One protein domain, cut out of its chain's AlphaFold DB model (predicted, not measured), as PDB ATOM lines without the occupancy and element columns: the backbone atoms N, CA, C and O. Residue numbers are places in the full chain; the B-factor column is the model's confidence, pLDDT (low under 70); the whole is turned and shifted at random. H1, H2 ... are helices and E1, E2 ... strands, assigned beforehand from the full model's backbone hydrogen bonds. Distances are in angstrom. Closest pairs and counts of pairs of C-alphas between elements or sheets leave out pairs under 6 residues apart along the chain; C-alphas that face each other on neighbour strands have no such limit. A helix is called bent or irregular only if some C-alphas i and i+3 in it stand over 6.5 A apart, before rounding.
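This is residues 162 to 242 of the 243 residues of an uncharacterized protein of Acyrthosiphon pisum (UniProt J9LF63). A flat, three-armed shape: a small sheet of E1, E4 and E5 with H1 over one face makes one arm, the hairpin of E2 and E3 a second, and the helix H2 with the link before it the third. Residues 232 to 240 of H2 pack on the hairpin, and residues 214 to 220 stick out. The printed part has 81 residues, in the order H1 E1 E2 E3 E4 E5 H2; both sheets, E1 - E4 - E5 and E2 - E3, are antiparallel, and the class is mixed. It is loose, with a radius of gyration of the C-alphas of 14.5 A, and spans 40 by 40 by 20 A.

Inner strand E4, residues 195 to 199, has E1, residues 172 to 175, as one neighbour, with N 174 and O 196 at 2.9 A. Its other neighbour is E5, residues 204 to 208, with N 197 and O 206 at 2.9 A; E4 and E5 form a hairpin. H1, residues 162 to 168, is on this sheet at a height of 9.1 A, over E1 and, only just, E4, on which 3 of its 7 C-alphas fall. E1 runs on into E2, residues 178 to 183, at 71 degrees. E2 forms a hairpin with E3, residues 186 to 191, with N 181 and O 188 at 2.9 A. The closest C-alphas of E2 and H2, residues 221 to 240, are those of Val 181 and Cys 236, 5.9 A apart. H2 only grazes the three-stranded sheet, with its residues 229 to 240. Every O i to N i+4 pair is within hydrogen-bond range in H1, and 12 of 16 in H2.

H1 begins at C-alpha 162, (247.717, 237.400, 217.546). E2 and E3 are 15.6 A and 16.1 A long. H2, 26.8 A long, ends at C-alpha 240, (236.617, 226.166, 228.630); it has a kink of 46 degrees near residue 234 and is irregular, with C-alphas 235 and 238 7.2 A apart.

The C-alphas farthest apart, of Ala 168 and Gly 185, are 41.3 A apart. The printed part has no cut. The link from E5 to H2 is long, 12 residues. Residues 192 to 193 are under 70 in pLDDT.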
ATOM      1  N   LEU A 162     249.078 237.141 217.076       89.06
ATOM      2  CA  LEU A 162     247.717 237.400 217.546       89.06
ATOM      3  C   LEU A 162     247.636 237.356 219.079       89.06
ATOM      4  O   LEU A 162     247.074 238.253 219.705       89.06
ATOM      5  N   VAL A 163     248.254 236.346 219.689       89.75
ATOM      6  CA  VAL A 163     248.339 236.189 221.144       89.75
ATOM      7  C   VAL A 163     249.047 237.379 221.782       89.75
ATOM      8  O   VAL A 163     248.529 237.965 222.733       89.75
ATOM      9  N   ASN A 164     250.193 237.791 221.238       91.25
ATOM     10  CA  ASN A 164     250.924 238.960 221.726       91.25
ATOM     11  C   ASN A 164     250.084 240.242 221.630       91.25
ATOM     12  O   ASN A 164     250.119 241.066 222.543       91.25
ATOM     13  N   LEU A 165     249.281 240.387 220.571       90.75
ATOM     14  CA  LEU A 165     248.364 241.516 220.409       90.75
ATOM     15  C   LEU A 165     247.276 241.534 221.493       90.75
ATOM     16  O   LEU A 165     246.990 242.596 222.046       90.75
ATOM     17  N   PHE A 166     246.685 240.386 221.829       89.62
ATOM     18  CA  PHE A 166     245.690 240.301 222.905       89.62
ATOM     19  C   PHE A 166     246.303 240.517 224.291       89.62
ATOM     20  O   PHE A 166     245.754 241.279 225.089       89.62
ATOM     21  N   ARG A 167     247.478 239.935 224.556       89.00
ATOM     22  CA  ARG A 167     248.226 240.159 225.805       89.00
ATOM     23  C   ARG A 167     248.559 241.641 225.997       89.00
ATOM     24  O   ARG A 167     248.352 242.180 227.081       89.00
ATOM     25  N   ALA A 168     248.982 242.333 224.935       89.81
ATOM     26  CA  ALA A 168     249.249 243.773 224.971       89.81
ATOM     27  C   ALA A 168     248.002 244.616 225.305       89.81
ATOM     28  O   ALA A 168     248.122 245.703 225.866       89.81
ATOM     29  N   LYS A 169     246.798 244.108 225.013       86.44
ATOM     30  CA  LYS A 169     245.515 244.728 225.383       86.44
ATOM     31  C   LYS A 169     245.014 244.323 226.774       86.44
ATOM     32  O   LYS A 169     243.865 244.604 227.109       86.44
ATOM     33  N   THR A 170     245.861 243.719 227.611       74.81
ATOM     34  CA  THR A 170     245.555 243.257 228.982       74.81
ATOM     35  C   THR A 170     244.522 242.131 229.073       74.81
ATOM     36  O   THR A 170     243.917 241.934 230.126       74.81
ATOM     37  N   SER A 171     244.318 241.375 227.994       78.88
ATOM     38  CA  SER A 171     243.503 240.161 228.040       78.88
ATOM     39  C   SER A 171     244.319 238.983 228.571       78.88
ATOM     40  O   SER A 171     245.507 238.851 228.267       78.88
ATOM     41  N   GLU A 172     243.676 238.107 229.337       88.44
ATOM     42  CA  GLU A 172     244.238 236.801 229.672       88.44
ATOM     43  C   GLU A 172     244.117 235.902 228.438       88.44
ATOM     44  O   GLU A 172     243.060 235.856 227.806       88.44
ATOM     45  N   VAL A 173     245.212 235.246 228.048       89.81
ATOM     46  CA  VAL A 173     245.269 234.465 226.807       89.81
ATOM     47  C   VAL A 173     245.876 233.097 227.069       89.81
ATOM     48  O   VAL A 173     247.028 233.014 227.502       89.81
ATOM     49  N   HIS A 174     245.122 232.051 226.736       87.38
ATOM     50  CA  HIS A 174     245.548 230.655 226.795       87.38
ATOM     51  C   HIS A 174     245.684 230.090 225.382       87.38
ATOM     52  O   HIS A 174     244.871 230.384 224.507       87.38
ATOM     53  N   GLU A 175     246.713 229.281 225.162       86.00
ATOM     54  CA  GLU A 175     247.013 228.643 223.877       86.00
ATOM     55  C   GLU A 175     246.917 227.123 224.046       86.00
ATOM     56  O   GLU A 175     247.352 226.591 225.068       86.00
ATOM     57  N   GLU A 176     246.369 226.428 223.047       80.88
ATOM     58  CA  GLU A 176     246.411 224.961 222.941       80.88
ATOM     59  C   GLU A 176     245.859 224.203 224.172       80.88
ATOM     60  O   GLU A 176     246.468 223.246 224.665       80.88
ATOM     61  N   VAL A 177     244.693 224.623 224.679       81.38
ATOM     62  CA  VAL A 177     244.111 224.085 225.918       81.38
ATOM     63  C   VAL A 177     243.581 222.659 225.732       81.38
ATOM     64  O   VAL A 177     242.789 222.357 224.833       81.38
ATOM     65  N   CYS A 178     243.981 221.770 226.641       81.31
ATOM     66  CA  CYS A 178     243.438 220.421 226.737       81.31
ATOM     67  C   CYS A 178     242.020 220.450 227.314       81.31
ATOM     68  O   CYS A 178     241.799 220.872 228.446       81.31
ATOM     69  N   CYS A 179     241.069 219.943 226.542       80.81
ATOM     70  CA  CYS A 179     239.669 219.820 226.903       80.81
ATOM     71  C   CYS A 179     239.294 218.350 227.080       80.81
ATOM     72  O   CYS A 179     239.732 217.469 226.339       80.81
ATOM     73  N   VAL A 180     238.405 218.096 228.031       81.06
ATOM     74  CA  VAL A 180     237.747 216.800 228.189       81.06
ATOM     75  C   VAL A 180     236.312 216.951 227.710       81.06
ATOM     76  O   VAL A 180     235.572 217.775 228.251       81.06
ATOM     77  N   VAL A 181     235.940 216.181 226.688       80.94
ATOM     78  CA  VAL A 181     234.608 216.199 226.075       80.94
ATOM     79  C   VAL A 181     233.920 214.867 226.341       80.94
ATOM     80  O   VAL A 181     234.535 213.811 226.206       80.94
ATOM     81  N   PHE A 182     232.641 214.919 226.704       74.25
ATOM     82  CA  PHE A 182     231.802 213.732 226.810       74.25
ATOM     83  C   PHE A 182     230.979 213.591 225.531       74.25
ATOM     84  O   PHE A 182     230.241 214.503 225.168       74.25
ATOM     85  N   ASP A 183     231.151 212.477 224.831       71.31
ATOM     86  CA  ASP A 183     230.581 212.245 223.506       71.31
ATOM     87  C   ASP A 183     230.192 210.768 223.385       71.31
ATOM     88  O   ASP A 183     231.009 209.892 223.676       71.31
ATOM     89  N   GLU A 184     228.938 210.492 223.018       71.00
ATOM     90  CA  GLU A 184     228.386 209.132 222.860       71.00
ATOM     91  C   GLU A 184     228.653 208.180 224.050       71.00
ATOM     92  O   GLU A 184     228.908 206.991 223.881       71.00
ATOM     93  N   GLY A 185     228.611 208.692 225.285       71.44
ATOM     94  CA  GLY A 185     228.829 207.880 226.491       71.44
ATOM     95  C   GLY A 185     230.301 207.635 226.847       71.44
ATOM     96  O   GLY A 185     230.576 206.967 227.843       71.44
ATOM     97  N   ALA A 186     231.247 208.188 226.083       72.75
ATOM     98  CA  ALA A 186     232.678 208.077 226.334       72.75
ATOM     99  C   ALA A 186     233.325 209.442 226.598       72.75
ATOM    100  O   ALA A 186     232.952 210.474 226.039       72.75
ATOM    101  N   THR A 187     234.357 209.433 227.442       78.12
ATOM    102  CA  THR A 187     235.198 210.608 227.678       78.12
ATOM    103  C   THR A 187     236.313 210.642 226.639       78.12
ATOM    104  O   THR A 187     237.097 209.700 226.541       78.12
ATOM    105  N   LYS A 188     236.398 211.724 225.863       79.94
ATOM    106  CA  LYS A 188     237.436 211.944 224.852       79.94
ATOM    107  C   LYS A 188     238.279 213.156 225.247       79.94
ATOM    108  O   LYS A 188     237.749 214.244 225.475       79.94
ATOM    109  N   ASN A 189     239.597 212.978 225.283       78.62
ATOM    110  CA  ASN A 189     240.528 214.099 225.377       78.62
ATOM    111  C   ASN A 189     240.611 214.772 224.006       78.62
ATOM    112  O   ASN A 189     240.893 214.113 223.005       78.62
ATOM    113  N   ARG A 190     240.367 216.078 223.960       75.50
ATOM    114  CA  ARG A 190     240.557 216.907 222.771       75.50
ATOM    115  C   ARG A 190     241.531 218.018 223.110       75.50
ATOM    116  O   ARG A 190     241.339 218.727 224.090       75.50
ATOM    117  N   ARG A 191     242.565 218.193 222.296       70.62
ATOM    118  CA  ARG A 191     243.364 219.415 222.331       70.62
ATOM    119  C   ARG A 191     242.711 220.401 221.382       70.62
ATOM    120  O   ARG A 191     242.459 220.055 220.231       70.62
ATOM    121  N   ALA A 192     242.370 221.573 221.886       69.06
ATOM    122  CA  ALA A 192     241.846 222.621 221.043       69.06
ATOM    123  C   ALA A 192     243.035 223.424 220.506       69.06
ATOM    124  O   ALA A 192     243.731 224.053 221.295       69.06
ATOM    125  N   ASP A 193     243.287 223.404 219.194       67.19
ATOM    126  CA  ASP A 193     244.379 224.163 218.547       67.19
ATOM    127  C   ASP A 193     244.022 225.660 218.410       67.19
ATOM    128  O   ASP A 193     244.277 226.311 217.395       67.19
ATOM    129  N   ASN A 194     243.380 226.196 219.450       73.94
ATOM    130  CA  ASN A 194     242.761 227.504 219.499       73.94
ATOM    131  C   ASN A 194     243.486 228.442 220.473       73.94
ATOM    132  O   ASN A 194     244.315 228.053 221.300       73.94
ATOM    133  N   ILE A 195     243.141 229.718 220.352       80.00
ATOM    134  CA  ILE A 195     243.533 230.792 221.249       80.00
ATOM    135  C   ILE A 195     242.290 231.174 222.040       80.00
ATOM    136  O   ILE A 195     241.267 231.553 221.467       80.00
ATOM    137  N   ILE A 196     242.375 231.083 223.360       82.06
ATOM    138  CA  ILE A 196     241.295 231.468 224.261       82.06
ATOM    139  C   ILE A 196     241.643 232.815 224.854       82.06
ATOM    140  O   ILE A 196     242.672 232.961 225.508       82.06
ATOM    141  N   VAL A 197     240.777 233.794 224.630       84.19
ATOM    142  CA  VAL A 197     240.922 235.137 225.187       84.19
ATOM    143  C   VAL A 197     239.859 235.321 226.255       84.19
ATOM    144  O   VAL A 197     238.668 235.324 225.951       84.19
ATOM    145  N   VAL A 198     240.288 235.483 227.503       85.06
ATOM    146  CA  VAL A 198     239.413 235.745 228.644       85.06
ATOM    147  C   VAL A 198     239.459 237.235 228.962       85.06
ATOM    148  O   VAL A 198     240.482 237.798 229.362       85.06
ATOM    149  N   ASP A 199     238.319 237.890 228.774       85.19
ATOM    150  CA  ASP A 199     238.077 239.261 229.192       85.19
ATOM    151  C   ASP A 199     237.287 239.256 230.504       85.19
ATOM    152  O   ASP A 199     236.051 239.277 230.532       85.19
ATOM    153  N   ARG A 200     238.028 239.251 231.617       84.06
ATOM    154  CA  ARG A 200     237.442 239.263 232.963       84.06
ATOM    155  C   ARG A 200     236.655 240.536 233.266       84.06
ATOM    156  O   ARG A 200     235.740 240.486 234.079       84.06
ATOM    157  N   ARG A 201     236.979 241.671 232.632       83.06
ATOM    158  CA  ARG A 201     236.298 242.950 232.905       83.06
ATOM    159  C   ARG A 201     234.859 242.923 232.416       83.06
ATOM    160  O   ARG A 201     233.978 243.450 233.084       83.06
ATOM    161  N   ASN A 202     234.637 242.290 231.268       84.38
ATOM    162  CA  ASN A 202     233.316 242.174 230.660       84.38
ATOM    163  C   ASN A 202     232.645 240.816 230.915       84.38
ATOM    164  O   ASN A 202     231.523 240.609 230.452       84.38
ATOM    165  N   GLY A 203     233.317 239.893 231.615       85.50
ATOM    166  CA  GLY A 203     232.820 238.541 231.875       85.50
ATOM    167  C   GLY A 203     232.623 237.730 230.593       85.50
ATOM    168  O   GLY A 203     231.613 237.043 230.450       85.50
ATOM    169  N   ARG A 204     233.535 237.864 229.620       87.38
ATOM    170  CA  ARG A 204     233.426 237.229 228.296       87.38
ATOM    171  C   ARG A 204     234.661 236.401 227.977       87.38
ATOM    172  O   ARG A 204     235.778 236.809 228.270       87.38
ATOM    173  N   GLY A 205     234.444 235.270 227.313       87.62
ATOM    174  CA  GLY A 205     235.495 234.451 226.717       87.62
ATOM    175  C   GLY A 205     235.324 234.389 225.203       87.62
ATOM    176  O   GLY A 205     234.200 234.285 224.709       87.62
ATOM    177  N   LEU A 206     236.427 234.457 224.466       88.62
ATOM    178  CA  LEU A 206     236.465 234.243 223.023       88.62
ATOM    179  C   LEU A 206     237.301 233.004 222.730       88.62
ATOM    180  O   LEU A 206     238.433 232.895 223.195       88.62
ATOM    181  N   ILE A 207     236.749 232.107 221.919       88.19
ATOM    182  CA  ILE A 207     237.491 231.007 221.312       88.19
ATOM    183  C   ILE A 207     237.847 231.442 219.896       88.19
ATOM    184  O   ILE A 207     236.960 231.667 219.073       88.19
ATOM    185  N   ILE A 208     239.139 231.580 219.624       88.25
ATOM    186  CA  ILE A 208     239.649 232.031 218.336       88.25
ATOM    187  C   ILE A 208     240.450 230.893 217.722       88.25
ATOM    188  O   ILE A 208     241.480 230.491 218.251       88.25
ATOM    189  N   ASP A 209     239.987 230.400 216.584       87.31
ATOM    190  CA  ASP A 209     240.688 229.406 215.777       87.31
ATOM    191  C   ASP A 209     241.075 230.051 214.446       87.31
ATOM    192  O   ASP A 209     240.257 230.095 213.518       87.31
ATOM    193  N   PRO A 210     242.283 230.637 214.342       85.69
ATOM    194  CA  PRO A 210     242.729 231.217 213.093       85.69
ATOM    195  C   PRO A 210     242.655 230.181 211.977       85.69
ATOM    196  O   PRO A 210     243.259 229.120 212.049       85.69
ATOM    197  N   THR A 211     241.913 230.476 210.919       85.50
ATOM    198  CA  THR A 211     241.803 229.568 209.780       85.50
ATOM    199  C   THR A 211     242.157 230.327 208.517       85.50
ATOM    200  O   THR A 211     241.493 231.288 208.145       85.50
ATOM    201  N   ILE A 212     243.227 229.889 207.853       81.50
ATOM    202  CA  ILE A 212     243.680 230.456 206.584       81.50
ATOM    203  C   ILE A 212     243.292 229.471 205.480       81.50
ATOM    204  O   ILE A 212     243.812 228.355 205.414       81.50
ATOM    205  N   ARG A 213     242.360 229.876 204.613       82.62
ATOM    206  CA  ARG A 213     241.950 229.118 203.423       82.62
ATOM    207  C   ARG A 213     242.280 229.921 202.171       82.62
ATOM    208  O   ARG A 213     242.321 231.145 202.195       82.62
ATOM    209  N   TRP A 214     242.503 229.210 201.072       83.38
ATOM    210  CA  TRP A 214     242.551 229.839 199.757       83.38
ATOM    211  C   TRP A 214     241.146 230.243 199.338       83.38
ATOM    212  O   TRP A 214     240.213 229.451 199.490       83.38
ATOM    213  N   GLU A 215     241.016 231.450 198.798       82.31
ATOM    214  CA  GLU A 215     239.744 231.961 198.302       82.31
ATOM    215  C   GLU A 215     239.214 231.086 197.157       82.31
ATOM    216  O   GLU A 215     239.950 230.643 196.264       82.31
ATOM    217  N   THR A 216     237.911 230.842 197.188       82.44
ATOM    218  CA  THR A 216     237.164 230.164 196.131       82.44
ATOM    219  C   THR A 216     235.997 231.046 195.683       82.44
ATOM    220  O   THR A 216     235.668 232.035 196.333       82.44
ATOM    221  N   ASN A 217     235.343 230.679 194.577       83.25
ATOM    222  CA  ASN A 217     234.068 231.290 194.173       83.25
ATOM    223  C   ASN A 217     232.873 230.615 194.870       83.25
ATOM    224  O   ASN A 217     231.805 230.485 194.287       83.25
ATOM    225  N   ASP A 218     233.082 230.115 196.089       85.69
ATOM    226  CA  ASP A 218     232.015 229.602 196.942       85.69
ATOM    227  C   ASP A 218     231.647 230.697 197.943       85.69
ATOM    228  O   ASP A 218     232.434 231.025 198.836       85.69
ATOM    229  N   GLU A 219     230.460 231.278 197.786       84.38
ATOM    230  CA  GLU A 219     229.938 232.303 198.695       84.38
ATOM    231  C   GLU A 219     229.783 231.765 200.122       84.38
ATOM    232  O   GLU A 219     230.014 232.496 201.085       84.38
ATOM    233  N   GLN A 220     229.521 230.464 200.271       88.38
ATOM    234  CA  GLN A 220     229.311 229.814 201.562       88.38
ATOM    235  C   GLN A 220     230.612 229.374 202.239       88.38
ATOM    236  O   GLN A 220     230.554 228.779 203.313       88.38
ATOM    237  N   GLN A 221     231.788 229.656 201.662       88.12
ATOM    238  CA  GLN A 221     233.068 229.230 202.239       88.12
ATOM    239  C   GLN A 221     233.214 229.654 203.712       88.12
ATOM    240  O   GLN A 221     233.602 228.830 204.540       88.12
ATOM    241  N   ASP A 222     232.861 230.897 204.048       87.06
ATOM    242  CA  ASP A 222     232.986 231.429 205.411       87.06
ATOM    243  C   ASP A 222     232.034 230.722 206.382       87.06
ATOM    244  O   ASP A 222     232.453 230.290 207.456       87.06
ATOM    245  N   ASP A 223     230.775 230.534 205.981       90.50
ATOM    246  CA  ASP A 223     229.770 229.826 206.778       90.50
ATOM    247  C   ASP A 223     230.137 228.355 206.975       90.50
ATOM    248  O   ASP A 223     229.925 227.793 208.051       90.50
ATOM    249  N   ASN A 224     230.700 227.723 205.946       91.75
ATOM    250  CA  ASN A 224     231.150 226.339 205.990       91.75
ATOM    251  C   ASN A 224     232.327 226.182 206.956       91.75
ATOM    252  O   ASN A 224     232.307 225.277 207.788       91.75
ATOM    253  N   VAL A 225     233.301 227.097 206.911       90.25
ATOM    254  CA  VAL A 225     234.414 227.129 207.872       90.25
ATOM    255  C   VAL A 225     233.901 227.414 209.283       90.25
ATOM    256  O   VAL A 225     234.298 226.729 210.222       90.25
ATOM    257  N   TYR A 226     232.988 228.371 209.455       91.12
ATOM    258  CA  TYR A 226     232.408 228.668 210.762       91.12
ATOM    259  C   TYR A 226     231.688 227.451 211.349       91.12
ATOM    260  O   TYR A 226     231.934 227.110 212.503       91.12
ATOM    261  N   LYS A 227     230.846 226.764 210.567       93.38
ATOM    262  CA  LYS A 227     230.161 225.533 210.998       93.38
ATOM    263  C   LYS A 227     231.166 224.435 211.347       93.38
ATOM    264  O   LYS A 227     231.104 223.917 212.455       93.38
ATOM    265  N   GLU A 228     232.131 224.160 210.461       91.31
ATOM    266  CA  GLU A 228     233.214 223.185 210.684       91.31
ATOM    267  C   GLU A 228     233.905 223.435 212.032       91.31
ATOM    268  O   GLU A 228     233.991 222.539 212.872       91.31
ATOM    269  N   LYS A 229     234.366 224.668 212.272       89.69
ATOM    270  CA  LYS A 229     235.106 225.012 213.493       89.69
ATOM    271  C   LYS A 229     234.212 225.057 214.721       89.69
ATOM    272  O   LYS A 229     234.597 224.552 215.776       89.69
ATOM    273  N   ARG A 230     233.005 225.606 214.605       89.50
ATOM    274  CA  ARG A 230     232.036 225.626 215.702       89.50
ATOM    275  C   ARG A 230     231.731 224.211 216.168       89.50
ATOM    276  O   ARG A 230     231.757 223.973 217.366       89.50
ATOM    277  N   ASP A 231     231.496 223.273 215.262       89.00
ATOM    278  CA  ASP A 231     231.112 221.911 215.633       89.00
ATOM    279  C   ASP A 231     232.280 221.142 216.296       89.00
ATOM    280  O   ASP A 231     232.061 220.291 217.162       89.00
ATOM    281  N   ILE A 232     233.534 221.504 215.990       84.88
ATOM    282  CA  ILE A 232     234.729 220.994 216.690       84.88
ATOM    283  C   ILE A 232     234.796 221.508 218.137       84.88
ATOM    284  O   ILE A 232     235.064 220.723 219.058       84.88
ATOM    285  N   TYR A 233     234.568 222.810 218.343       86.19
ATOM    286  CA  TYR A 233     234.834 223.487 219.619       86.19
ATOM    287  C   TYR A 233     233.622 223.624 220.542       86.19
ATOM    288  O   TYR A 233     233.799 223.700 221.756       86.19
ATOM    289  N   LEU A 234     232.395 223.597 220.018       87.62
ATOM    290  CA  LEU A 234     231.165 223.703 220.806       87.62
ATOM    291  C   LEU A 234     231.104 222.659 221.938       87.62
ATOM    292  O   LEU A 234     230.803 223.054 223.068       87.62
ATOM    293  N   PRO A 235     231.490 221.383 221.723       87.06
ATOM    294  CA  PRO A 235     231.547 220.391 222.799       87.06
ATOM    295  C   PRO A 235     232.584 220.697 223.894       87.06
ATOM    296  O   PRO A 235     232.481 220.172 224.999       87.06
ATOM    297  N   CYS A 236     233.586 221.538 223.614       85.00
ATOM    298  CA  CYS A 236     234.628 221.920 224.573       85.00
ATOM    299  C   CYS A 236     234.180 223.060 225.506       85.00
ATOM    300  O   CYS A 236     234.763 223.242 226.575       85.00
ATOM    301  N   THR A 237     233.130 223.801 225.136       84.75
ATOM    302  CA  THR A 237     232.646 224.992 225.859       84.75
ATOM    303  C   THR A 237     232.460 224.784 227.369       84.75
ATOM    304  O   THR A 237     232.915 225.644 228.118       84.75
ATOM    305  N   PRO A 238     231.880 223.669 227.869       85.06
ATOM    306  CA  PRO A 238     231.704 223.464 229.313       85.06
ATOM    307  C   PRO A 238     233.014 223.330 230.103       85.06
ATOM    308  O   PRO A 238     233.034 223.559 231.311       85.06
ATOM    309  N   ASN A 239     234.090 222.895 229.443       82.94
ATOM    310  CA  ASN A 239     235.417 222.808 230.044       82.94
ATOM    311  C   ASN A 239     236.089 224.188 230.015       82.94
ATOM    312  O   ASN A 239     236.582 224.665 231.033       82.94
ATOM    313  N   LEU A 240     236.004 224.859 228.865       82.69
ATOM    314  CA  LEU A 240     236.617 226.166 228.630       82.69
ATOM    315  C   LEU A 240     235.968 227.306 229.420       82.69
ATOM    316  O   LEU A 240     236.645 228.271 229.745       82.69
ATOM    317  N   SER A 241     234.686 227.196 229.775       80.62
ATOM    318  CA  SER A 241     233.988 228.189 230.602       80.62
ATOM    319  C   SER A 241     234.473 228.249 232.055       80.62
ATOM    320  O   SER A 241     233.992 229.082 232.821       80.62
ATOM    321  N   ARG A 242     235.384 227.351 232.452       79.81
ATOM    322  CA  ARG A 242     235.985 227.302 233.792       79.81
ATOM    323  C   ARG A 242     237.315 228.056 233.889       79.81
ATOM    324  O   ARG A 242     237.851 228.135 234.993       79.81
TER     325      ARG A 242